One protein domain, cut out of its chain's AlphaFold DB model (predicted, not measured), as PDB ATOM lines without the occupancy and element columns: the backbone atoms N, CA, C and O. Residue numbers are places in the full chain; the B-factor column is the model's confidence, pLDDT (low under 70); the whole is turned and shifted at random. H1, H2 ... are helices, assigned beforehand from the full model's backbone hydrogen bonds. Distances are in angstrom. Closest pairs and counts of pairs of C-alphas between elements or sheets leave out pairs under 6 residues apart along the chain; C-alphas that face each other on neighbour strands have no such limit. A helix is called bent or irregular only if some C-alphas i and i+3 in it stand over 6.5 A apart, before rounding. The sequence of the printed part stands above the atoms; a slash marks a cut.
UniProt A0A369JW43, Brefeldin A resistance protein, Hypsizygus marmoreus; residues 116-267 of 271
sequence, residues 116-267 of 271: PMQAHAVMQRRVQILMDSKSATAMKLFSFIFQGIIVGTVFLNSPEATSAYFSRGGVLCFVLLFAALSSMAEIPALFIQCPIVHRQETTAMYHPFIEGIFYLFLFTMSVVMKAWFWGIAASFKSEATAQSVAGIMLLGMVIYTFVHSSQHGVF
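AT A GLANCE: This is residues 116 to 267 of the 271 residues of the protein "Brefeldin A resistance protein" of Hypsizygus marmoreus (UniProt A0A369JW43). Three long helices lie side by side in a row, H3, H2 and H6, with H2 in the middle and running opposite ways to the other two; a fourth long helix, H5, slants over one side of the row and meets the later part of H2 as a loose V, while H1 bridges the open end of that V from the start of H2 to the start of H5. The short H4 follows H3 at one end of the long axis, and from there the chain folds back into H5, whose residues 216 to 225 stand free. The printed part has 152 residues with six named helices, H1 to H6 in that order, and no named strand; the class is all helix. The whole is loose and elongated, with a radius of gyration of the C-alphas of 19.6 A and spans of 65 by 34 by 24 A.

HOW THE PARTS SIT: H1, residues 116 to 132, is close to but not clearly touching H2, residues 134 to 156; their closest C-alphas, those of Leu 130 and Thr 137, are 7.5 A apart, and their lines are about perpendicular at 76 degrees. With residues 118 to 123 alone, H1 touches H5, residues 208 to 235, the closest C-alphas being those of Ala 119 and Ile 210 at 6.3 A, at a steep tilt of 54 degrees, the same way. H2 and H5 are the hubs, touching three other helices each. H2 and H3, residues 162 to 191, form a helical hairpin at a shallow tilt of 12 degrees, opposite ways; the closest C-alphas, those of Val 151 and Val 171, are 6.7 A apart. H2 touches H5 with residues 144 to 152 alone, closest at the C-alphas of Gly 152 and Ala 233, 6.1 A, at a shallow tilt of 32 degrees, only just short of steep, the same way. H2 touches H6, residues 239 to 265, at a shallow tilt of 8 degrees, opposite ways, with the C-alphas of Thr 153 and Glu 239 closest at 6.1 A. H2, H5 and H6 form a bundle, a group of helices with their long axes roughly aligned, although H5 and H6 are close but not clearly touching, with the C-alphas of Ala 233 and Ala 242 closest at 6.2 A. H3 and H4, residues 194 to 202, meet only through their link. H4 and H5 form a helical hairpin that only just touches, with 3 pairs of C-alphas within 8 A. H3 is apart from H5 and from H6. Every O i to N i+4 pair is within hydrogen-bond range in H1, H2, H4 and H5; in H3 it is 21 of 26 and in H6 22 of 23.

IN THESE COORDINATES: H1 begins at C-alpha 116, (-34.548, 22.587, 20.438), and measures 24.4 A from first to last C-alpha. H2 measures 32.8 A. H3, the longest helix, begins at C-alpha 162, (-30.620, 29.317, -36.370), and measures 46.3 A; it is only just irregular, with C-alphas 163 and 166 6.6 A apart. H4 measures 12.5 A and H5 40.9 A. H6 measures 38.4 A and ends at C-alpha 265, (-9.637, 37.070, 16.493).

THE WHOLE: The two C-alphas farthest apart are those of Ala 161 and Thr 203, at 64.8 A. The printed part has no cut, and the five links between helices are tight. The mean pLDDT of the printed part is 70.4; 60 residues are under 70, among them residues 151 to 161, 225 to 251 and 256 to 267, and the mean over H6 is 57.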
ATOM      1  N   PRO A 116     -34.886  21.287  21.027       81.06
ATOM      2  CA  PRO A 116     -34.548  22.587  20.438       81.06
ATOM      3  C   PRO A 116     -33.190  23.117  20.917       81.06
ATOM      4  O   PRO A 116     -32.471  23.755  20.152       81.06
ATOM      5  N   MET A 117     -32.805  22.816  22.160       80.25
ATOM      6  CA  MET A 117     -31.507  23.214  22.701       80.25
ATOM      7  C   MET A 117     -30.368  22.405  22.063       80.25
ATOM      8  O   MET A 117     -29.327  22.975  21.739       80.25
ATOM      9  N   GLN A 118     -30.599  21.115  21.781       82.44
ATOM     10  CA  GLN A 118     -29.702  20.288  20.961       82.44
ATOM     11  C   GLN A 118     -29.507  20.900  19.570       82.44
ATOM     12  O   GLN A 118     -28.375  21.069  19.124       82.44
ATOM     13  N   ALA A 119     -30.603  21.279  18.903       81.00
ATOM     14  CA  ALA A 119     -30.554  21.876  17.572       81.00
ATOM     15  C   ALA A 119     -29.767  23.196  17.557       81.00
ATOM     16  O   ALA A 119     -28.914  23.387  16.692       81.00
ATOM     17  N   HIS A 120     -29.989  24.075  18.539       81.75
ATOM     18  CA  HIS A 120     -29.248  25.331  18.656       81.75
ATOM     19  C   HIS A 120     -27.744  25.101  18.872       81.75
ATOM     20  O   HIS A 120     -26.922  25.706  18.185       81.75
ATOM     21  N   ALA A 121     -27.369  24.195  19.781       82.06
ATOM     22  CA  ALA A 121     -25.968  23.893  20.072       82.06
ATOM     23  C   ALA A 121     -25.235  23.298  18.856       82.06
ATOM     24  O   ALA A 121     -24.125  23.720  18.516       82.06
ATOM     25  N   VAL A 122     -25.876  22.354  18.158       82.50
ATOM     26  CA  VAL A 122     -25.355  21.777  16.912       82.50
ATOM     27  C   VAL A 122     -25.221  22.858  15.839       82.50
ATOM     28  O   VAL A 122     -24.188  22.931  15.174       82.50
ATOM     29  N   MET A 123     -26.214  23.739  15.701       78.06
ATOM     30  CA  MET A 123     -26.184  24.814  14.713       78.06
ATOM     31  C   MET A 123     -25.039  25.796  14.969       78.06
ATOM     32  O   MET A 123     -24.274  26.090  14.050       78.06
ATOM     33  N   GLN A 124     -24.866  26.255  16.207       82.19
ATOM     34  CA  GLN A 124     -23.781  27.162  16.574       82.19
ATOM     35  C   GLN A 124     -22.410  26.548  16.259       82.19
ATOM     36  O   GLN A 124     -21.572  27.189  15.622       82.19
ATOM     37  N   ARG A 125     -22.207  25.275  16.611       82.56
ATOM     38  CA  ARG A 125     -20.977  24.540  16.291       82.56
ATOM     39  C   ARG A 125     -20.737  24.442  14.784       82.56
ATOM     40  O   ARG A 125     -19.612  24.596  14.317       82.56
ATOM     41  N   ARG A 126     -21.779  24.167  13.999       76.31
ATOM     42  CA  ARG A 126     -21.664  24.032  12.539       76.31
ATOM     43  C   ARG A 126     -21.320  25.359  11.879       76.31
ATOM     44  O   ARG A 126     -20.465  25.381  10.999       76.31
ATOM     45  N   VAL A 127     -21.914  26.455  12.346       74.94
ATOM     46  CA  VAL A 127     -21.550  27.807  11.908       74.94
ATOM     47  C   VAL A 127     -20.089  28.103  12.241       74.94
ATOM     48  O   VAL A 127     -19.371  28.574  11.369       74.94
ATOM     49  N   GLN A 128     -19.603  27.737  13.430       80.12
ATOM     50  CA  GLN A 128     -18.189  27.907  13.795       80.12
ATOM     51  C   GLN A 128     -17.241  27.129  12.866       80.12
ATOM     52  O   GLN A 128     -16.250  27.686  12.407       80.12
ATOM     53  N   ILE A 129     -17.565  25.882  12.511       77.88
ATOM     54  CA  ILE A 129     -16.755  25.071  11.578       77.88
ATOM     55  C   ILE A 129     -16.759  25.670  10.158       77.88
ATOM     56  O   ILE A 129     -15.735  25.693   9.471       77.88
ATOM     57  N   LEU A 130     -17.911  26.171   9.702       70.00
ATOM     58  CA  LEU A 130     -18.020  26.860   8.412       70.00
ATOM     59  C   LEU A 130     -17.241  28.183   8.414       70.00
ATOM     60  O   LEU A 130     -16.593  28.516   7.425       70.00
ATOM     61  N   MET A 131     -17.273  28.910   9.532       67.62
ATOM     62  CA  MET A 131     -16.507  30.139   9.723       67.62
ATOM     63  C   MET A 131     -15.008  29.882   9.815       67.62
ATOM     64  O   MET A 131     -14.254  30.760   9.429       67.62
ATOM     65  N   ASP A 132     -14.556  28.730  10.297       73.25
ATOM     66  CA  ASP A 132     -13.132  28.383  10.329       73.25
ATOM     67  C   ASP A 132     -12.613  28.019   8.922       73.25
ATOM     68  O   ASP A 132     -11.562  28.476   8.470       73.25
ATOM     69  N   SER A 133     -13.432  27.318   8.133       70.00
ATOM     70  CA  SER A 133     -13.127  26.907   6.752       70.00
ATOM     71  C   SER A 133     -13.461  27.972   5.685       70.00
ATOM     72  O   SER A 133     -14.082  27.698   4.650       70.00
ATOM     73  N   LYS A 134     -13.007  29.216   5.896       66.81
ATOM     74  CA  LYS A 134     -13.303  30.367   5.005       66.81
ATOM     75  C   LYS A 134     -12.799  30.176   3.578       66.81
ATOM     76  O   LYS A 134     -13.479  30.563   2.631       66.81
ATOM     77  N   SER A 135     -11.624  29.569   3.414       69.69
ATOM     78  CA  SER A 135     -11.000  29.339   2.105       69.69
ATOM     79  C   SER A 135     -11.833  28.402   1.227       69.69
ATOM     80  O   SER A 135     -12.071  28.694   0.055       69.69
ATOM     81  N   ALA A 136     -12.341  27.311   1.806       69.44
ATOM     82  CA  ALA A 136     -13.173  26.340   1.106       69.44
ATOM     83  C   ALA A 136     -14.517  26.949   0.680       69.44
ATOM     84  O   ALA A 136     -14.978  26.728  -0.441       69.44
ATOM     85  N   THR A 137     -15.124  27.761   1.549       71.25
ATOM     86  CA  THR A 137     -16.377  28.465   1.242       71.25
ATOM     87  C   THR A 137     -16.177  29.523   0.149       71.25
ATOM     88  O   THR A 137     -16.977  29.597  -0.785       71.25
ATOM     89  N   ALA A 138     -15.075  30.281   0.192       72.69
ATOM     90  CA  ALA A 138     -14.742  31.276  -0.827       72.69
ATOM     91  C   ALA A 138     -14.482  30.648  -2.209       72.69
ATOM     92  O   ALA A 138     -15.005  31.134  -3.211       72.69
ATOM     93  N   MET A 139     -13.741  29.535  -2.269       73.69
ATOM     94  CA  MET A 139     -13.464  28.825  -3.526       73.69
ATOM     95  C   MET A 139     -14.749  28.297  -4.187       73.69
ATOM     96  O   MET A 139     -14.909  28.376  -5.410       73.69
ATOM     97  N   LYS A 140     -15.701  27.801  -3.383       73.75
ATOM     98  CA  LYS A 140     -17.018  27.377  -3.880       73.75
ATOM     99  C   LYS A 140     -17.790  28.550  -4.479       73.75
ATOM    100  O   LYS A 140     -18.305  28.430  -5.587       73.75
ATOM    101  N   LEU A 141     -17.834  29.687  -3.785       73.19
ATOM    102  CA  LEU A 141     -18.533  30.880  -4.268       73.19
ATOM    103  C   LEU A 141     -17.923  31.407  -5.577       73.19
ATOM    104  O   LEU A 141     -18.651  31.691  -6.527       73.19
ATOM    105  N   PHE A 142     -16.589  31.457  -5.651       75.19
ATOM    106  CA  PHE A 142     -15.860  31.826  -6.864       75.19
ATOM    107  C   PHE A 142     -16.225  30.925  -8.052       75.19
ATOM    108  O   PHE A 142     -16.525  31.427  -9.133       75.19
ATOM    109  N   SER A 143     -16.277  29.607  -7.837       73.50
ATOM    110  CA  SER A 143     -16.619  28.634  -8.882       73.50
ATOM    111  C   SER A 143     -18.027  28.857  -9.457       73.50
ATOM    112  O   SER A 143     -18.209  28.809 -10.673       73.50
ATOM    113  N   PHE A 144     -19.017  29.175  -8.611       72.19
ATOM    114  CA  PHE A 144     -20.382  29.463  -9.074       72.19
ATOM    115  C   PHE A 144     -20.496  30.791  -9.823       72.19
ATOM    116  O   PHE A 144     -21.209  30.866 -10.824       72.19
ATOM    117  N   ILE A 145     -19.785  31.828  -9.380       71.56
ATOM    118  CA  ILE A 145     -19.767  33.125 -10.071       71.56
ATOM    119  C   ILE A 145     -19.094  32.989 -11.435       71.56
ATOM    120  O   ILE A 145     -19.630  33.472 -12.430       71.56
ATOM    121  N   PHE A 146     -17.967  32.279 -11.502       73.06
ATOM    122  CA  PHE A 146     -17.277  31.993 -12.756       73.06
ATOM    123  C   PHE A 146     -18.191  31.262 -13.750       73.06
ATOM    124  O   PHE A 146     -18.302  31.666 -14.908       73.06
ATOM    125  N   GLN A 147     -18.931  30.251 -13.284       71.06
ATOM    126  CA  GLN A 147     -19.922  29.560 -14.105       71.06
ATOM    127  C   GLN A 147     -21.052  30.499 -14.565       71.06
ATOM    128  O   GLN A 147     -21.426  30.477 -15.737       71.06
ATOM    129  N   GLY A 148     -21.575  31.347 -13.674       71.25
ATOM    130  CA  GLY A 148     -22.610  32.330 -14.007       71.25
ATOM    131  C   GLY A 148     -22.167  33.326 -15.084       71.25
ATOM    132  O   GLY A 148     -22.948  33.649 -15.975       71.25
ATOM    133  N   ILE A 149     -20.900  33.751 -15.059       71.88
ATOM    134  CA  ILE A 149     -20.315  34.636 -16.076       71.88
ATOM    135  C   ILE A 149     -20.239  33.945 -17.442       71.88
ATOM    136  O   ILE A 149     -20.614  34.551 -18.444       71.88
ATOM    137  N   ILE A 150     -19.793  32.686 -17.503       71.88
ATOM    138  CA  ILE A 150     -19.720  31.930 -18.767       71.88
ATOM    139  C   ILE A 150     -21.112  31.798 -19.389       71.88
ATOM    140  O   ILE A 150     -21.294  32.061 -20.574       71.88
ATOM    141  N   VAL A 151     -22.113  31.432 -18.587       68.94
ATOM    142  CA  VAL A 151     -23.491  31.304 -19.080       68.94
ATOM    143  C   VAL A 151     -24.033  32.658 -19.528       68.94
ATOM    144  O   VAL A 151     -24.582  32.760 -20.621       68.94
ATOM    145  N   GLY A 152     -23.840  33.704 -18.718       68.00
ATOM    146  CA  GLY A 152     -24.304  35.054 -19.029       68.00
ATOM    147  C   GLY A 152     -23.710  35.592 -20.330       68.00
ATOM    148  O   GLY A 152     -24.451  35.982 -21.227       68.00
ATOM    149  N   THR A 153     -22.386  35.549 -20.481       69.62
ATOM    150  CA  THR A 153     -21.691  36.060 -21.680       69.62
ATOM    151  C   THR A 153     -22.118  35.338 -22.960       69.62
ATOM    152  O   THR A 153     -22.380  35.978 -23.979       69.62
ATOM    153  N   VAL A 154     -22.292  34.011 -22.925       68.75
ATOM    154  CA  VAL A 154     -22.679  33.263 -24.130       68.75
ATOM    155  C   VAL A 154     -24.147  33.480 -24.517       68.75
ATOM    156  O   VAL A 154     -24.452  33.549 -25.707       68.75
ATOM    157  N   PHE A 155     -25.066  33.627 -23.554       65.62
ATOM    158  CA  PHE A 155     -26.472  33.928 -23.861       65.62
ATOM    159  C   PHE A 155     -26.677  35.363 -24.367       65.62
ATOM    160  O   PHE A 155     -27.568  35.582 -25.187       65.62
ATOM    161  N   LEU A 156     -25.842  36.314 -23.938       64.19
ATOM    162  CA  LEU A 156     -25.913  37.714 -24.365       64.19
ATOM    163  C   LEU A 156     -25.326  37.956 -25.759       64.19
ATOM    164  O   LEU A 156     -25.894  38.730 -26.526       64.19
ATOM    165  N   ASN A 157     -24.248  37.257 -26.122       62.78
ATOM    166  CA  ASN A 157     -23.615  37.375 -27.442       62.78
ATOM    167  C   ASN A 157     -24.220  36.454 -28.523       62.78
ATOM    168  O   ASN A 157     -23.713  36.403 -29.643       62.78
ATOM    169  N   SER A 158     -25.291  35.708 -28.223       59.91
ATOM    170  CA  SER A 158     -25.887  34.751 -29.164       59.91
ATOM    171  C   SER A 158     -26.986  35.399 -30.026       59.91
ATOM    172  O   SER A 158     -28.086  35.625 -29.507       59.91
ATOM    173  N   PRO A 159     -26.758  35.651 -31.332       60.41
ATOM    174  CA  PRO A 159     -27.784  36.208 -32.215       60.41
ATOM    175  C   PRO A 159     -29.014  35.290 -32.290       60.41
ATOM    176  O   PRO A 159     -28.890  34.068 -32.208       60.41
ATOM    177  N   GLU A 160     -30.211  35.855 -32.485       63.62
ATOM    178  CA  GLU A 160     -31.469  35.109 -32.702       63.62
ATOM    179  C   GLU A 160     -31.532  34.454 -34.098       63.62
ATOM    180  O   GLU A 160     -32.530  34.521 -34.809       63.62
ATOM    181  N   ALA A 161     -30.436  33.831 -34.524       67.44
ATOM    182  CA  ALA A 161     -30.322  33.116 -35.784       67.44
ATOM    183  C   ALA A 161     -30.197  31.611 -35.526       67.44
ATOM    184  O   ALA A 161     -29.648  31.180 -34.511       67.44
ATOM    185  N   THR A 162     -30.650  30.787 -36.474       70.75
ATOM    186  CA  THR A 162     -30.620  29.317 -36.370       70.75
ATOM    187  C   THR A 162     -29.206  28.759 -36.127       70.75
ATOM    188  O   THR A 162     -29.044  27.698 -35.529       70.75
ATOM    189  N   SER A 163     -28.165  29.497 -36.520       67.19
ATOM    190  CA  SER A 163     -26.760  29.159 -36.266       67.19
ATOM    191  C   SER A 163     -26.370  29.172 -34.779       67.19
ATOM    192  O   SER A 163     -25.425  28.486 -34.395       67.19
ATOM    193  N   ALA A 164     -27.104  29.890 -33.922       66.56
ATOM    194  CA  ALA A 164     -26.811  30.010 -32.494       66.56
ATOM    195  C   ALA A 164     -27.344  28.839 -31.644       66.56
ATOM    196  O   ALA A 164     -26.896  28.652 -30.510       66.56
ATOM    197  N   TYR A 165     -28.261  28.008 -32.167       72.12
ATOM    198  CA  TYR A 165     -28.832  26.882 -31.408       72.12
ATOM    199  C   TYR A 165     -27.780  25.852 -30.981       72.12
ATOM    200  O   TYR A 165     -27.851  25.338 -29.865       72.12
ATOM    201  N   PHE A 166     -26.776  25.589 -31.825       74.81
ATOM    202  CA  PHE A 166     -25.690  24.661 -31.499       74.81
ATOM    203  C   PHE A 166     -24.847  25.160 -30.313       74.81
ATOM    204  O   PHE A 166     -24.560  24.405 -29.385       74.81
ATOM    205  N   SER A 167     -24.524  26.458 -30.292       73.38
ATOM    206  CA  SER A 167     -23.784  27.090 -29.191       73.38
ATOM    207  C   SER A 167     -24.593  27.090 -27.885       73.38
ATOM    208  O   SER A 167     -24.073  26.693 -26.843       73.38
ATOM    209  N   ARG A 168     -25.896  27.414 -27.944       69.81
ATOM    210  CA  ARG A 168     -26.804  27.369 -26.779       69.81
ATOM    211  C   ARG A 168     -26.924  25.959 -26.186       69.81
ATOM    212  O   ARG A 168     -26.898  25.808 -24.966       69.81
ATOM    213  N   GLY A 169     -27.000  24.927 -27.030       73.19
ATOM    214  CA  GLY A 169     -27.017  23.526 -26.591       73.19
ATOM    215  C   GLY A 169     -25.730  23.108 -25.868       73.19
ATOM    216  O   GLY A 169     -25.795  22.472 -24.815       73.19
ATOM    217  N   GLY A 170     -24.566  23.525 -26.378       77.19
ATOM    218  CA  GLY A 170     -23.269  23.263 -25.746       77.19
ATOM    219  C   GLY A 170     -23.127  23.905 -24.363       77.19
ATOM    220  O   GLY A 170     -22.644  23.263 -23.432       77.19
ATOM    221  N   VAL A 171     -23.616  25.137 -24.191       73.69
ATOM    222  CA  VAL A 171     -23.585  25.847 -22.898       73.69
ATOM    223  C   VAL A 171     -24.484  25.170 -21.871       73.69
ATOM    224  O   VAL A 171     -24.059  24.955 -20.740       73.69
ATOM    225  N   LEU A 172     -25.705  24.782 -22.253       73.88
ATOM    226  CA  LEU A 172     -26.613  24.055 -21.360       73.88
ATOM    227  C   LEU A 172     -26.022  22.704 -20.929       73.88
ATOM    228  O   LEU A 172     -26.095  22.343 -19.755       73.88
ATOM    229  N   CYS A 173     -25.377  21.987 -21.856       76.31
ATOM    230  CA  CYS A 173     -24.660  20.751 -21.551       76.31
ATOM    231  C   CYS A 173     -23.504  20.993 -20.562       76.31
ATOM    232  O   CYS A 173     -23.392  20.289 -19.559       76.31
ATOM    233  N   PHE A 174     -22.690  22.029 -20.793       76.12
ATOM    234  CA  PHE A 174     -21.581  22.402 -19.912       76.12
ATOM    235  C   PHE A 174     -22.051  22.777 -18.498       76.12
ATOM    236  O   PHE A 174     -21.445  22.356 -17.513       76.12
ATOM    237  N   VAL A 175     -23.165  23.506 -18.379       74.94
ATOM    238  CA  VAL A 175     -23.768  23.875 -17.087       74.94
ATOM    239  C   VAL A 175     -24.196  22.648 -16.293       74.94
ATOM    240  O   VAL A 175     -23.897  22.556 -15.101       74.94
ATOM    241  N   LEU A 176     -24.868  21.702 -16.950       77.69
ATOM    242  CA  LEU A 176     -25.309  20.456 -16.324       77.69
ATOM    243  C   LEU A 176     -24.118  19.590 -15.896       77.69
ATOM    244  O   LEU A 176     -24.102  19.090 -14.772       77.69
ATOM    245  N   LEU A 177     -23.097  19.458 -16.752       82.19
ATOM    246  CA  LEU A 177     -21.876  18.712 -16.437       82.19
ATOM    247  C   LEU A 177     -21.129  19.317 -15.248       82.19
ATOM    248  O   LEU A 177     -20.738  18.591 -14.337       82.19
ATOM    249  N   PHE A 178     -20.963  20.638 -15.214       77.88
ATOM    250  CA  PHE A 178     -20.287  21.304 -14.103       77.88
ATOM    251  C   PHE A 178     -21.068  21.174 -12.789       77.88
ATOM    252  O   PHE A 178     -20.469  20.943 -11.736       77.88
ATOM    253  N   ALA A 179     -22.401  21.265 -12.839       74.75
ATOM    254  CA  ALA A 179     -23.252  21.045 -11.672       74.75
ATOM    255  C   ALA A 179     -23.120  19.613 -11.126       74.75
ATOM    256  O   ALA A 179     -23.022  19.431  -9.911       74.75
ATOM    257  N   ALA A 180     -23.053  18.613 -12.011       80.06
ATOM    258  CA  ALA A 180     -22.838  17.215 -11.643       80.06
ATOM    259  C   ALA A 180     -21.432  16.965 -11.067       80.06
ATOM    260  O   ALA A 180     -21.289  16.311 -10.039       80.06
ATOM    261  N   LEU A 181     -20.383  17.529 -11.673       82.56
ATOM    262  CA  LEU A 181     -19.016  17.420 -11.150       82.56
ATOM    263  C   LEU A 181     -18.878  18.097  -9.780       82.56
ATOM    264  O   LEU A 181     -18.229  17.562  -8.881       82.56
ATOM    265  N   SER A 182     -19.532  19.245  -9.598       77.31
ATOM    266  CA  SER A 182     -19.539  19.968  -8.325       77.31
ATOM    267  C   SER A 182     -20.245  19.176  -7.224       77.31
ATOM    268  O   SER A 182     -19.734  19.106  -6.109       77.31
ATOM    269  N   SER A 183     -21.388  18.542  -7.517       78.25
ATOM    270  CA  SER A 183     -22.068  17.693  -6.532       78.25
ATOM    271  C   SER A 183     -21.241  16.453  -6.189       78.25
ATOM    272  O   SER A 183     -21.121  16.123  -5.012       78.25
ATOM    273  N   MET A 184     -20.573  15.830  -7.168       80.00
ATOM    274  CA  MET A 184     -19.638  14.725  -6.916       80.00
ATOM    275  C   MET A 184     -18.466  15.136  -6.012       80.00
ATOM    276  O   MET A 184     -18.061  14.351  -5.156       80.00
ATOM    277  N   ALA A 185     -17.954  16.362  -6.147       80.94
ATOM    278  CA  ALA A 185     -16.877  16.884  -5.304       80.94
ATOM    279  C   ALA A 185     -17.323  17.225  -3.864       80.94
ATOM    280  O   ALA A 185     -16.498  17.243  -2.951       80.94
ATOM    281  N   GLU A 186     -18.615  17.485  -3.633       73.44
ATOM    282  CA  GLU A 186     -19.162  17.777  -2.299       73.44
ATOM    283  C   GLU A 186     -19.401  16.499  -1.463       73.44
ATOM    284  O   GLU A 186     -19.336  16.556  -0.234       73.44
ATOM    285  N   ILE A 187     -19.608  15.341  -2.103       79.25
ATOM    286  CA  ILE A 187     -19.929  14.068  -1.431       79.25
ATOM    287  C   ILE A 187     -18.833  13.603  -0.446       79.25
ATOM    288  O   ILE A 187     -19.170  13.307   0.703       79.25
ATOM    289  N   PRO A 188     -17.531  13.554  -0.803       80.69
ATOM    290  CA  PRO A 188     -16.492  13.088   0.121       80.69
ATOM    291  C   PRO A 188     -16.386  13.942   1.387       80.69
ATOM    292  O   PRO A 188     -16.120  13.422   2.470       80.69
ATOM    293  N   ALA A 189     -16.645  15.249   1.271       74.88
ATOM    294  CA  ALA A 189     -16.619  16.162   2.407       74.88
ATOM    295  C   ALA A 189     -17.707  15.831   3.449       74.88
ATOM    296  O   ALA A 189     -17.484  16.035   4.641       74.88
ATOM    297  N   LEU A 190     -18.845  15.272   3.017       75.69
ATOM    298  CA  LEU A 190     -19.901  14.784   3.913       75.69
ATOM    299  C   LEU A 190     -19.487  13.484   4.620       75.69
ATOM    300  O   LEU A 190     -19.733  13.324   5.814       75.69
ATOM    301  N   PHE A 191     -18.795  12.576   3.925       81.69
ATOM    302  CA  PHE A 191     -18.368  11.292   4.498       81.69
ATOM    303  C   PHE A 191     -17.342  11.430   5.627       81.69
ATOM    304  O   PHE A 191     -17.367  10.642   6.573       81.69
ATOM    305  N   ILE A 192     -16.488  12.457   5.588       80.81
ATOM    306  CA  ILE A 192     -15.532  12.751   6.672       80.81
ATOM    307  C   ILE A 192     -16.258  13.016   8.004       80.81
ATOM    308  O   ILE A 192     -15.705  12.794   9.081       80.81
ATOM    309  N   GLN A 193     -17.517  13.454   7.955       77.31
ATOM    310  CA  GLN A 193     -18.290  13.816   9.140       77.31
ATOM    311  C   GLN A 193     -19.009  12.611   9.766       77.31
ATOM    312  O   GLN A 193     -19.210  12.606  10.978       77.31
ATOM    313  N   CYS A 194     -19.323  11.562   8.998       82.75
ATOM    314  CA  CYS A 194     -20.009  10.355   9.480       82.75
ATOM    315  C   CYS A 194     -19.390   9.697  10.736       82.75
ATOM    316  O   CYS A 194     -20.136   9.459  11.688       82.75
ATOM    317  N   PRO A 195     -18.069   9.427  10.821       83.00
ATOM    318  CA  PRO A 195     -17.489   8.800  12.015       83.00
ATOM    319  C   PRO A 195     -17.567   9.702  13.255       83.00
ATOM    320  O   PRO A 195     -17.659   9.213  14.380       83.00
ATOM    321  N   ILE A 196     -17.565  11.024  13.060       82.69
ATOM    322  CA  ILE A 196     -17.689  12.003  14.145       82.69
ATOM    323  C   ILE A 196     -19.096  11.939  14.747       82.69
ATOM    324  O   ILE A 196     -19.226  11.927  15.973       82.69
ATOM    325  N   VAL A 197     -20.124  11.849  13.897       82.38
ATOM    326  CA  VAL A 197     -21.524  11.709  14.327       82.38
ATOM    327  C   VAL A 197     -21.727  10.397  15.073       82.38
ATOM    328  O   VAL A 197     -22.283  10.395  16.165       82.38
ATOM    329  N   HIS A 198     -21.213   9.287  14.540       81.19
ATOM    330  CA  HIS A 198     -21.370   7.981  15.181       81.19
ATOM    331  C   HIS A 198     -20.677   7.909  16.553       81.19
ATOM    332  O   HIS A 198     -21.211   7.355  17.516       81.19
ATOM    333  N   ARG A 199     -19.510   8.550  16.698       83.69
ATOM    334  CA  ARG A 199     -18.847   8.679  18.003       83.69
ATOM    335  C   ARG A 199     -19.682   9.499  18.994       83.69
ATOM    336  O   ARG A 199     -19.737   9.167  20.177       83.69
ATOM    337  N   GLN A 200     -20.327  10.565  18.523       80.88
ATOM    338  CA  GLN A 200     -21.174  11.434  19.348       80.88
ATOM    339  C   GLN A 200     -22.500  10.766  19.732       80.88
ATOM    340  O   GLN A 200     -22.967  10.956  20.854       80.88
ATOM    341  N   GLU A 201     -23.040   9.919  18.857       79.06
ATOM    342  CA  GLU A 201     -24.169   9.028  19.140       79.06
ATOM    343  C   GLU A 201     -23.813   8.005  20.226       79.06
ATOM    344  O   GLU A 201     -24.545   7.870  21.201       79.06
ATOM    345  N   THR A 202     -22.661   7.336  20.104       76.94
ATOM    346  CA  THR A 202     -22.194   6.340  21.090       76.94
ATOM    347  C   THR A 202     -21.991   6.961  22.477       76.94
ATOM    348  O   THR A 202     -22.143   6.294  23.496       76.94
ATOM    349  N   THR A 203     -21.684   8.263  22.521       76.38
ATOM    350  CA  THR A 203     -21.537   9.051  23.758       76.38
ATOM    351  C   THR A 203     -22.870   9.665  24.228       76.38
ATOM    352  O   THR A 203     -22.900  10.378  25.225       76.38
ATOM    353  N   ALA A 204     -23.975   9.414  23.516       75.06
ATOM    354  CA  ALA A 204     -25.317   9.934  23.789       75.06
ATOM    355  C   ALA A 204     -25.398  11.475  23.912       75.06
ATOM    356  O   ALA A 204     -26.187  12.013  24.680       75.06
ATOM    357  N   MET A 205     -24.596  12.222  23.138       72.50
ATOM    358  CA  MET A 205     -24.581  13.692  23.232       72.50
ATOM    359  C   MET A 205     -25.817  14.356  22.598       72.50
ATOM    360  O   MET A 205     -26.348  15.322  23.141       72.50
ATOM    361  N   TYR A 206     -26.265  13.875  21.437       77.38
ATOM    362  CA  TYR A 206     -27.450  14.375  20.726       77.38
ATOM    363  C   TYR A 206     -28.018  13.299  19.797       77.38
ATOM    364  O   TYR A 206     -27.345  12.319  19.468       77.38
ATOM    365  N   HIS A 207     -29.259  13.482  19.353       80.00
ATOM    366  CA  HIS A 207     -29.870  12.571  18.394       80.00
ATOM    367  C   HIS A 207     -29.306  12.755  16.969       80.00
ATOM    368  O   HIS A 207     -29.405  13.862  16.427       80.00
ATOM    369  N   PRO A 208     -28.854  11.686  16.283       78.38
ATOM    370  CA  PRO A 208     -28.310  11.773  14.921       78.38
ATOM    371  C   PRO A 208     -29.253  12.423  13.898       78.38
ATOM    372  O   PRO A 208     -28.803  13.085  12.962       78.38
ATOM    373  N   PHE A 209     -30.573  12.287  14.084       81.00
ATOM    374  CA  PHE A 209     -31.562  12.871  13.171       81.00
ATOM    375  C   PHE A 209     -31.506  14.408  13.142       81.00
ATOM    376  O   PHE A 209     -31.800  15.002  12.108       81.00
ATOM    377  N   ILE A 210     -31.122  15.057  14.252       81.44
ATOM    378  CA  ILE A 210     -31.072  16.523  14.359       81.44
ATOM    379  C   ILE A 210     -30.009  17.073  13.411       81.44
ATOM    380  O   ILE A 210     -30.254  18.037  12.687       81.44
ATOM    381  N   GLU A 211     -28.850  16.416  13.356       80.06
ATOM    382  CA  GLU A 211     -27.821  16.766  12.383       80.06
ATOM    383  C   GLU A 211     -28.254  16.467  10.952       80.06
ATOM    384  O   GLU A 211     -28.022  17.295  10.074       80.06
ATOM    385  N   GLY A 212     -28.936  15.345  10.709       80.31
ATOM    386  CA  GLY A 212     -29.465  15.013   9.383       80.31
ATOM    387  C   GLY A 212     -30.417  16.083   8.833       80.31
ATOM    388  O   GLY A 212     -30.240  16.545   7.704       80.31
ATOM    389  N   ILE A 213     -31.382  16.535   9.642       80.56
ATOM    390  CA  ILE A 213     -32.315  17.614   9.268       80.56
ATOM    391  C   ILE A 213     -31.555  18.914   8.982       80.56
ATOM    392  O   ILE A 213     -31.857  19.609   8.013       80.56
ATOM    393  N   PHE A 214     -30.545  19.230   9.790       76.06
ATOM    394  CA  PHE A 214     -29.730  20.423   9.596       76.06
ATOM    395  C   PHE A 214     -28.923  20.383   8.288       76.06
ATOM    396  O   PHE A 214     -28.887  21.372   7.556       76.06
ATOM    397  N   TYR A 215     -28.321  19.242   7.940       77.25
ATOM    398  CA  TYR A 215     -27.629  19.090   6.658       77.25
ATOM    399  C   TYR A 215     -28.569  19.191   5.467       77.25
ATOM    400  O   TYR A 215     -28.210  19.829   4.480       77.25
ATOM    401  N   LEU A 216     -29.766  18.605   5.560       80.94
ATOM    402  CA  LEU A 216     -30.786  18.753   4.525       80.94
ATOM    403  C   LEU A 216     -31.165  20.225   4.348       80.94
ATOM    404  O   LEU A 216     -31.176  20.714   3.224       80.94
ATOM    405  N   PHE A 217     -31.377  20.952   5.446       80.50
ATOM    406  CA  PHE A 217     -31.657  22.384   5.406       80.50
ATOM    407  C   PHE A 217     -30.522  23.186   4.747       80.50
ATOM    408  O   PHE A 217     -30.781  23.976   3.840       80.50
ATOM    409  N   LEU A 218     -29.262  22.957   5.140       74.88
ATOM    410  CA  LEU A 218     -28.106  23.620   4.525       74.88
ATOM    411  C   LEU A 218     -27.945  23.269   3.043       74.88
ATOM    412  O   LEU A 218     -27.628  24.139   2.232       74.88
ATOM    413  N   PHE A 219     -28.168  22.007   2.677       75.06
ATOM    414  CA  PHE A 219     -28.101  21.551   1.295       75.06
ATOM    415  C   PHE A 219     -29.179  22.229   0.446       75.06
ATOM    416  O   PHE A 219     -28.863  22.816  -0.588       75.06
ATOM    417  N   THR A 220     -30.431  22.239   0.912       75.94
ATOM    418  CA  THR A 220     -31.532  22.940   0.245       75.94
ATOM    419  C   THR A 220     -31.247  24.434   0.130       75.94
ATOM    420  O   THR A 220     -31.410  24.992  -0.951       75.94
ATOM    421  N   MET A 221     -30.758  25.081   1.191       74.25
ATOM    422  CA  MET A 221     -30.402  26.503   1.166       74.25
ATOM    423  C   MET A 221     -29.308  26.800   0.129       74.25
ATOM    424  O   MET A 221     -29.445  27.731  -0.663       74.25
ATOM    425  N   SER A 222     -28.267  25.966   0.064       69.38
ATOM    426  CA  SER A 222     -27.193  26.077  -0.928       69.38
ATOM    427  C   SER A 222     -27.715  25.912  -2.359       69.38
ATOM    428  O   SER A 222     -27.393  26.716  -3.231       69.38
ATOM    429  N   VAL A 223     -28.574  24.918  -2.609       71.62
ATOM    430  CA  VAL A 223     -29.201  24.699  -3.924       71.62
ATOM    431  C   VAL A 223     -30.093  25.876  -4.320       71.62
ATOM    432  O   VAL A 223     -30.010  26.345  -5.454       71.62
ATOM    433  N   VAL A 224     -30.900  26.398  -3.393       73.50
ATOM    434  CA  VAL A 224     -31.754  27.572  -3.628       73.50
ATOM    435  C   VAL A 224     -30.907  28.804  -3.936       73.50
ATOM    436  O   VAL A 224     -31.209  29.519  -4.887       73.50
ATOM    437  N   MET A 225     -29.815  29.030  -3.202       65.44
ATOM    438  CA  MET A 225     -28.912  30.150  -3.461       65.44
ATOM    439  C   MET A 225     -28.248  30.032  -4.841       65.44
ATOM    440  O   MET A 225     -28.231  31.008  -5.590       65.44
ATOM    441  N   LYS A 226     -27.787  28.832  -5.229       66.00
ATOM    442  CA  LYS A 226     -27.256  28.553  -6.580       66.00
ATOM    443  C   LYS A 226     -28.305  28.853  -7.663       66.00
ATOM    444  O   LYS A 226     -28.010  29.566  -8.620       66.00
ATOM    445  N   ALA A 227     -29.535  28.370  -7.485       65.69
ATOM    446  CA  ALA A 227     -30.637  28.598  -8.418       65.69
ATOM    447  C   ALA A 227     -31.022  30.083  -8.524       65.69
ATOM    448  O   ALA A 227     -31.308  30.570  -9.616       65.69
ATOM    449  N   TRP A 228     -30.986  30.817  -7.410       67.88
ATOM    450  CA  TRP A 228     -31.291  32.245  -7.372       67.88
ATOM    451  C   TRP A 228     -30.234  33.076  -8.108       67.88
ATOM    452  O   TRP A 228     -30.583  33.897  -8.955       67.88
ATOM    453  N   PHE A 229     -28.942  32.804  -7.878       64.19
ATOM    454  CA  PHE A 229     -27.859  33.449  -8.627       64.19
ATOM    455  C   PHE A 229     -27.932  33.145 -10.129       64.19
ATOM    456  O   PHE A 229     -27.740  34.051 -10.939       64.19
ATOM    457  N   TRP A 230     -28.268  31.910 -10.516       63.19
ATOM    458  CA  TRP A 230     -28.511  31.567 -11.922       63.19
ATOM    459  C   TRP A 230     -29.725  32.290 -12.511       63.19
ATOM    460  O   TRP A 230     -29.636  32.805 -13.624       63.19
ATOM    461  N   GLY A 231     -30.835  32.383 -11.775       63.41
ATOM    462  CA  GLY A 231     -32.035  33.096 -12.216       63.41
ATOM    463  C   GLY A 231     -31.787  34.589 -12.444       63.41
ATOM    464  O   GLY A 231     -32.234  35.155 -13.441       63.41
ATOM    465  N   ILE A 232     -31.012  35.222 -11.562       63.12
ATOM    466  CA  ILE A 232     -30.625  36.631 -11.696       63.12
ATOM    467  C   ILE A 232     -29.653  36.833 -12.859       63.12
ATOM    468  O   ILE A 232     -29.851  37.746 -13.659       63.12
ATOM    469  N   ALA A 233     -28.638  35.975 -12.997       57.88
ATOM    470  CA  ALA A 233     -27.688  36.050 -14.107       57.88
ATOM    471  C   ALA A 233     -28.384  35.903 -15.471       57.88
ATOM    472  O   ALA A 233     -28.039  36.615 -16.410       57.88
ATOM    473  N   ALA A 234     -29.406  35.047 -15.565       59.72
ATOM    474  CA  ALA A 234     -30.210  34.880 -16.775       59.72
ATOM    475  C   ALA A 234     -31.157  36.064 -17.063       59.72
ATOM    476  O   ALA A 234     -31.594  36.234 -18.200       59.72
ATOM    477  N   SER A 235     -31.486  36.879 -16.054       62.38
ATOM    478  CA  SER A 235     -32.453  37.980 -16.185       62.38
ATOM    479  C   SER A 235     -31.838  39.287 -16.710       62.38
ATOM    480  O   SER A 235     -32.568  40.149 -17.201       62.38
ATOM    481  N   PHE A 236     -30.513  39.466 -16.633       59.34
ATOM    482  CA  PHE A 236     -29.850  40.697 -17.081       59.34
ATOM    483  C   PHE A 236     -29.361  40.610 -18.530       59.34
ATOM    484  O   PHE A 236     -28.534  39.773 -18.865       59.34
ATOM    485  N   LYS A 237     -29.807  41.557 -19.371       53.06
ATOM    486  CA  LYS A 237     -29.408  41.715 -20.787       53.06
ATOM    487  C   LYS A 237     -28.005  42.323 -21.017       53.06
ATOM    488  O   LYS A 237     -27.625  42.513 -22.165       53.06
ATOM    489  N   SER A 238     -27.247  42.679 -19.973       54.56
ATOM    490  CA  SER A 238     -25.941  43.357 -20.107       54.56
ATOM    491  C   SER A 238     -24.849  42.682 -19.265       54.56
ATOM    492  O   SER A 238     -25.019  42.479 -18.058       54.56
ATOM    493  N   GLU A 239     -23.717  42.368 -19.911       52.88
ATOM    494  CA  GLU A 239     -22.559  41.660 -19.335       52.88
ATOM    495  C   GLU A 239     -21.931  42.432 -18.159       52.88
ATOM    496  O   GLU A 239     -21.597  41.850 -17.125       52.88
ATOM    497  N   ALA A 240     -21.857  43.763 -18.267       49.25
ATOM    498  CA  ALA A 240     -21.206  44.632 -17.284       49.25
ATOM    499  C   ALA A 240     -21.999  44.778 -15.970       49.25
ATOM    500  O   ALA A 240     -21.421  44.937 -14.893       49.25
ATOM    501  N   THR A 241     -23.332  44.695 -16.023       54.12
ATOM    502  CA  THR A 241     -24.193  44.805 -14.831       54.12
ATOM    503  C   THR A 241     -24.217  43.520 -14.009       54.12
ATOM    504  O   THR A 241     -24.195  43.581 -12.784       54.12
ATOM    505  N   ALA A 242     -24.184  42.349 -14.653       52.91
ATOM    506  CA  ALA A 242     -24.142  41.074 -13.936       52.91
ATOM    507  C   ALA A 242     -22.790  40.865 -13.228       52.91
ATOM    508  O   ALA A 242     -22.753  40.463 -12.065       52.91
ATOM    509  N   GLN A 243     -21.681  41.208 -13.897       52.94
ATOM    510  CA  GLN A 243     -20.338  41.120 -13.316       52.94
ATOM    511  C   GLN A 243     -20.100  42.143 -12.199       52.94
ATOM    512  O   GLN A 243     -19.502  41.798 -11.182       52.94
ATOM    513  N   SER A 244     -20.590  43.378 -12.347       55.16
ATOM    514  CA  SER A 244     -20.439  44.401 -11.304       55.16
ATOM    515  C   SER A 244     -21.271  44.086 -10.062       55.16
ATOM    516  O   SER A 244     -20.748  44.183  -8.959       55.16
ATOM    517  N   VAL A 245     -22.516  43.617 -10.206       57.19
ATOM    518  CA  VAL A 245     -23.349  43.222  -9.056       57.19
ATOM    519  C   VAL A 245     -22.776  41.994  -8.346       57.19
ATOM    520  O   VAL A 245     -22.699  41.990  -7.118       57.19
ATOM    521  N   ALA A 246     -22.297  40.988  -9.088       54.34
ATOM    522  CA  ALA A 246     -21.616  39.832  -8.502       54.34
ATOM    523  C   ALA A 246     -20.308  40.234  -7.794       54.34
ATOM    524  O   ALA A 246     -20.043  39.772  -6.686       54.34
ATOM    525  N   GLY A 247     -19.523  41.136  -8.391       52.69
ATOM    526  CA  GLY A 247     -18.298  41.676  -7.800       52.69
ATOM    527  C   GLY A 247     -18.551  42.505  -6.539       52.69
ATOM    528  O   GLY A 247     -17.845  42.331  -5.551       52.69
ATOM    529  N   ILE A 248     -19.590  43.348  -6.533       68.31
ATOM    530  CA  ILE A 248     -19.993  44.165  -5.377       68.31
ATOM    531  C   ILE A 248     -20.550  43.282  -4.255       68.31
ATOM    532  O   ILE A 248     -20.212  43.498  -3.094       68.31
ATOM    533  N   MET A 249     -21.347  42.254  -4.574       59.41
ATOM    534  CA  MET A 249     -21.815  41.286  -3.576       59.41
ATOM    535  C   MET A 249     -20.666  40.462  -2.993       59.41
ATOM    536  O   MET A 249     -20.637  40.236  -1.784       59.41
ATOM    537  N   LEU A 250     -19.699  40.049  -3.815       57.00
ATOM    538  CA  LEU A 250     -18.534  39.302  -3.348       57.00
ATOM    539  C   LEU A 250     -17.621  40.178  -2.487       57.00
ATOM    540  O   LEU A 250     -17.203  39.739  -1.423       57.00
ATOM    541  N   LEU A 251     -17.388  41.435  -2.876       63.06
ATOM    542  CA  LEU A 251     -16.695  42.418  -2.040       63.06
ATOM    543  C   LEU A 251     -17.436  42.658  -0.724       63.06
ATOM    544  O   LEU A 251     -16.813  42.609   0.330       63.06
ATOM    545  N   GLY A 252     -18.756  42.842  -0.755       73.31
ATOM    546  CA  GLY A 252     -19.573  43.026   0.445       73.31
ATOM    547  C   GLY A 252     -19.517  41.821   1.383       73.31
ATOM    548  O   GLY A 252     -19.351  41.985   2.588       73.31
ATOM    549  N   MET A 253     -19.571  40.604   0.840       61.59
ATOM    550  CA  MET A 253     -19.497  39.370   1.620       61.59
ATOM    551  C   MET A 253     -18.085  39.106   2.153       61.59
ATOM    552  O   MET A 253     -17.942  38.666   3.292       61.59
ATOM    553  N   VAL A 254     -17.037  39.408   1.380       62.78
ATOM    554  CA  VAL A 254     -15.637  39.319   1.819       62.78
ATOM    555  C   VAL A 254     -15.359  40.343   2.914       62.78
ATOM    556  O   VAL A 254     -14.786  39.979   3.933       62.78
ATOM    557  N   ILE A 255     -15.820  41.587   2.763       71.88
ATOM    558  CA  ILE A 255     -15.686  42.635   3.782       71.88
ATOM    559  C   ILE A 255     -16.471  42.254   5.038       71.88
ATOM    560  O   ILE A 255     -15.919  42.316   6.131       71.88
ATOM    561  N   TYR A 256     -17.712  41.785   4.906       69.06
ATOM    562  CA  TYR A 256     -18.511  41.309   6.038       69.06
ATOM    563  C   TYR A 256     -17.820  40.149   6.768       69.06
ATOM    564  O   TYR A 256     -17.698  40.156   7.991       69.06
ATOM    565  N   THR A 257     -17.281  39.187   6.018       59.69
ATOM    566  CA  THR A 257     -16.561  38.026   6.562       59.69
ATOM    567  C   THR A 257     -15.233  38.431   7.210       59.69
ATOM    568  O   THR A 257     -14.852  37.871   8.238       59.69
ATOM    569  N   PHE A 258     -14.536  39.426   6.654       57.16
ATOM    570  CA  PHE A 258     -13.280  39.957   7.179       57.16
ATOM    571  C   PHE A 258     -13.505  40.758   8.467       57.16
ATOM    572  O   PHE A 258     -12.873  40.470   9.484       57.16
ATOM    573  N   VAL A 259     -14.470  41.680   8.467       62.06
ATOM    574  CA  VAL A 259     -14.864  42.481   9.637       62.06
ATOM    575  C   VAL A 259     -15.364  41.581  10.765       62.06
ATOM    576  O   VAL A 259     -14.921  41.718  11.903       62.06
ATOM    577  N   HIS A 260     -16.206  40.593  10.455       53.56
ATOM    578  CA  HIS A 260     -16.689  39.650  11.459       53.56
ATOM    579  C   HIS A 260     -15.569  38.739  11.987       53.56
ATOM    580  O   HIS A 260     -15.533  38.428  13.177       53.56
ATOM    581  N   SER A 261     -14.596  38.367  11.146       50.41
ATOM    582  CA  SER A 261     -13.426  37.610  11.602       50.41
ATOM    583  C   SER A 261     -12.486  38.392  12.508       50.41
ATOM    584  O   SER A 261     -11.942  37.820  13.450       50.41
ATOM    585  N   SER A 262     -12.331  39.693  12.256       53.56
ATOM    586  CA  SER A 262     -11.515  40.568  13.091       53.56
ATOM    587  C   SER A 262     -12.107  40.721  14.493       53.56
ATOM    588  O   SER A 262     -11.357  40.933  15.436       53.56
ATOM    589  N   GLN A 263     -13.427  40.581  14.656       51.09
ATOM    590  CA  GLN A 263     -14.070  40.664  15.972       51.09
ATOM    591  C   GLN A 263     -13.876  39.398  16.823       51.09
ATOM    592  O   GLN A 263     -13.806  39.495  18.043       51.09
ATOM    593  N   HIS A 264     -13.726  38.225  16.202       49.22
ATOM    594  CA  HIS A 264     -13.480  36.967  16.923       49.22
ATOM    595  C   HIS A 264     -11.992  36.636  17.114       49.22
ATOM    596  O   HIS A 264     -11.660  35.882  18.023       49.22
ATOM    597  N   GLY A 265     -11.088  37.216  16.313       44.38
ATOM    598  CA  GLY A 265      -9.637  37.070  16.493       44.38
ATOM    599  C   GLY A 265      -9.050  37.894  17.647       44.38
ATOM    600  O   GLY A 265      -7.972  37.570  18.129       44.38
ATOM    601  N   VAL A 266      -9.754  38.930  18.118       43.81
ATOM    602  CA  VAL A 266      -9.287  39.803  19.215       43.81
ATOM    603  C   VAL A 266      -9.666  39.257  20.601       43.81
ATOM    604  O   VAL A 266      -9.053  39.636  21.589       43.81
ATOM    605  N   PHE A 267     -10.607  38.309  20.695       40.31
ATOM    606  CA  PHE A 267     -11.040  37.731  21.978       40.31
ATOM    607  C   PHE A 267     -10.277  36.469  22.416       40.31
ATOM    608  O   PHE A 267     -10.603  35.906  23.454       40.31
TER     609      PHE A 267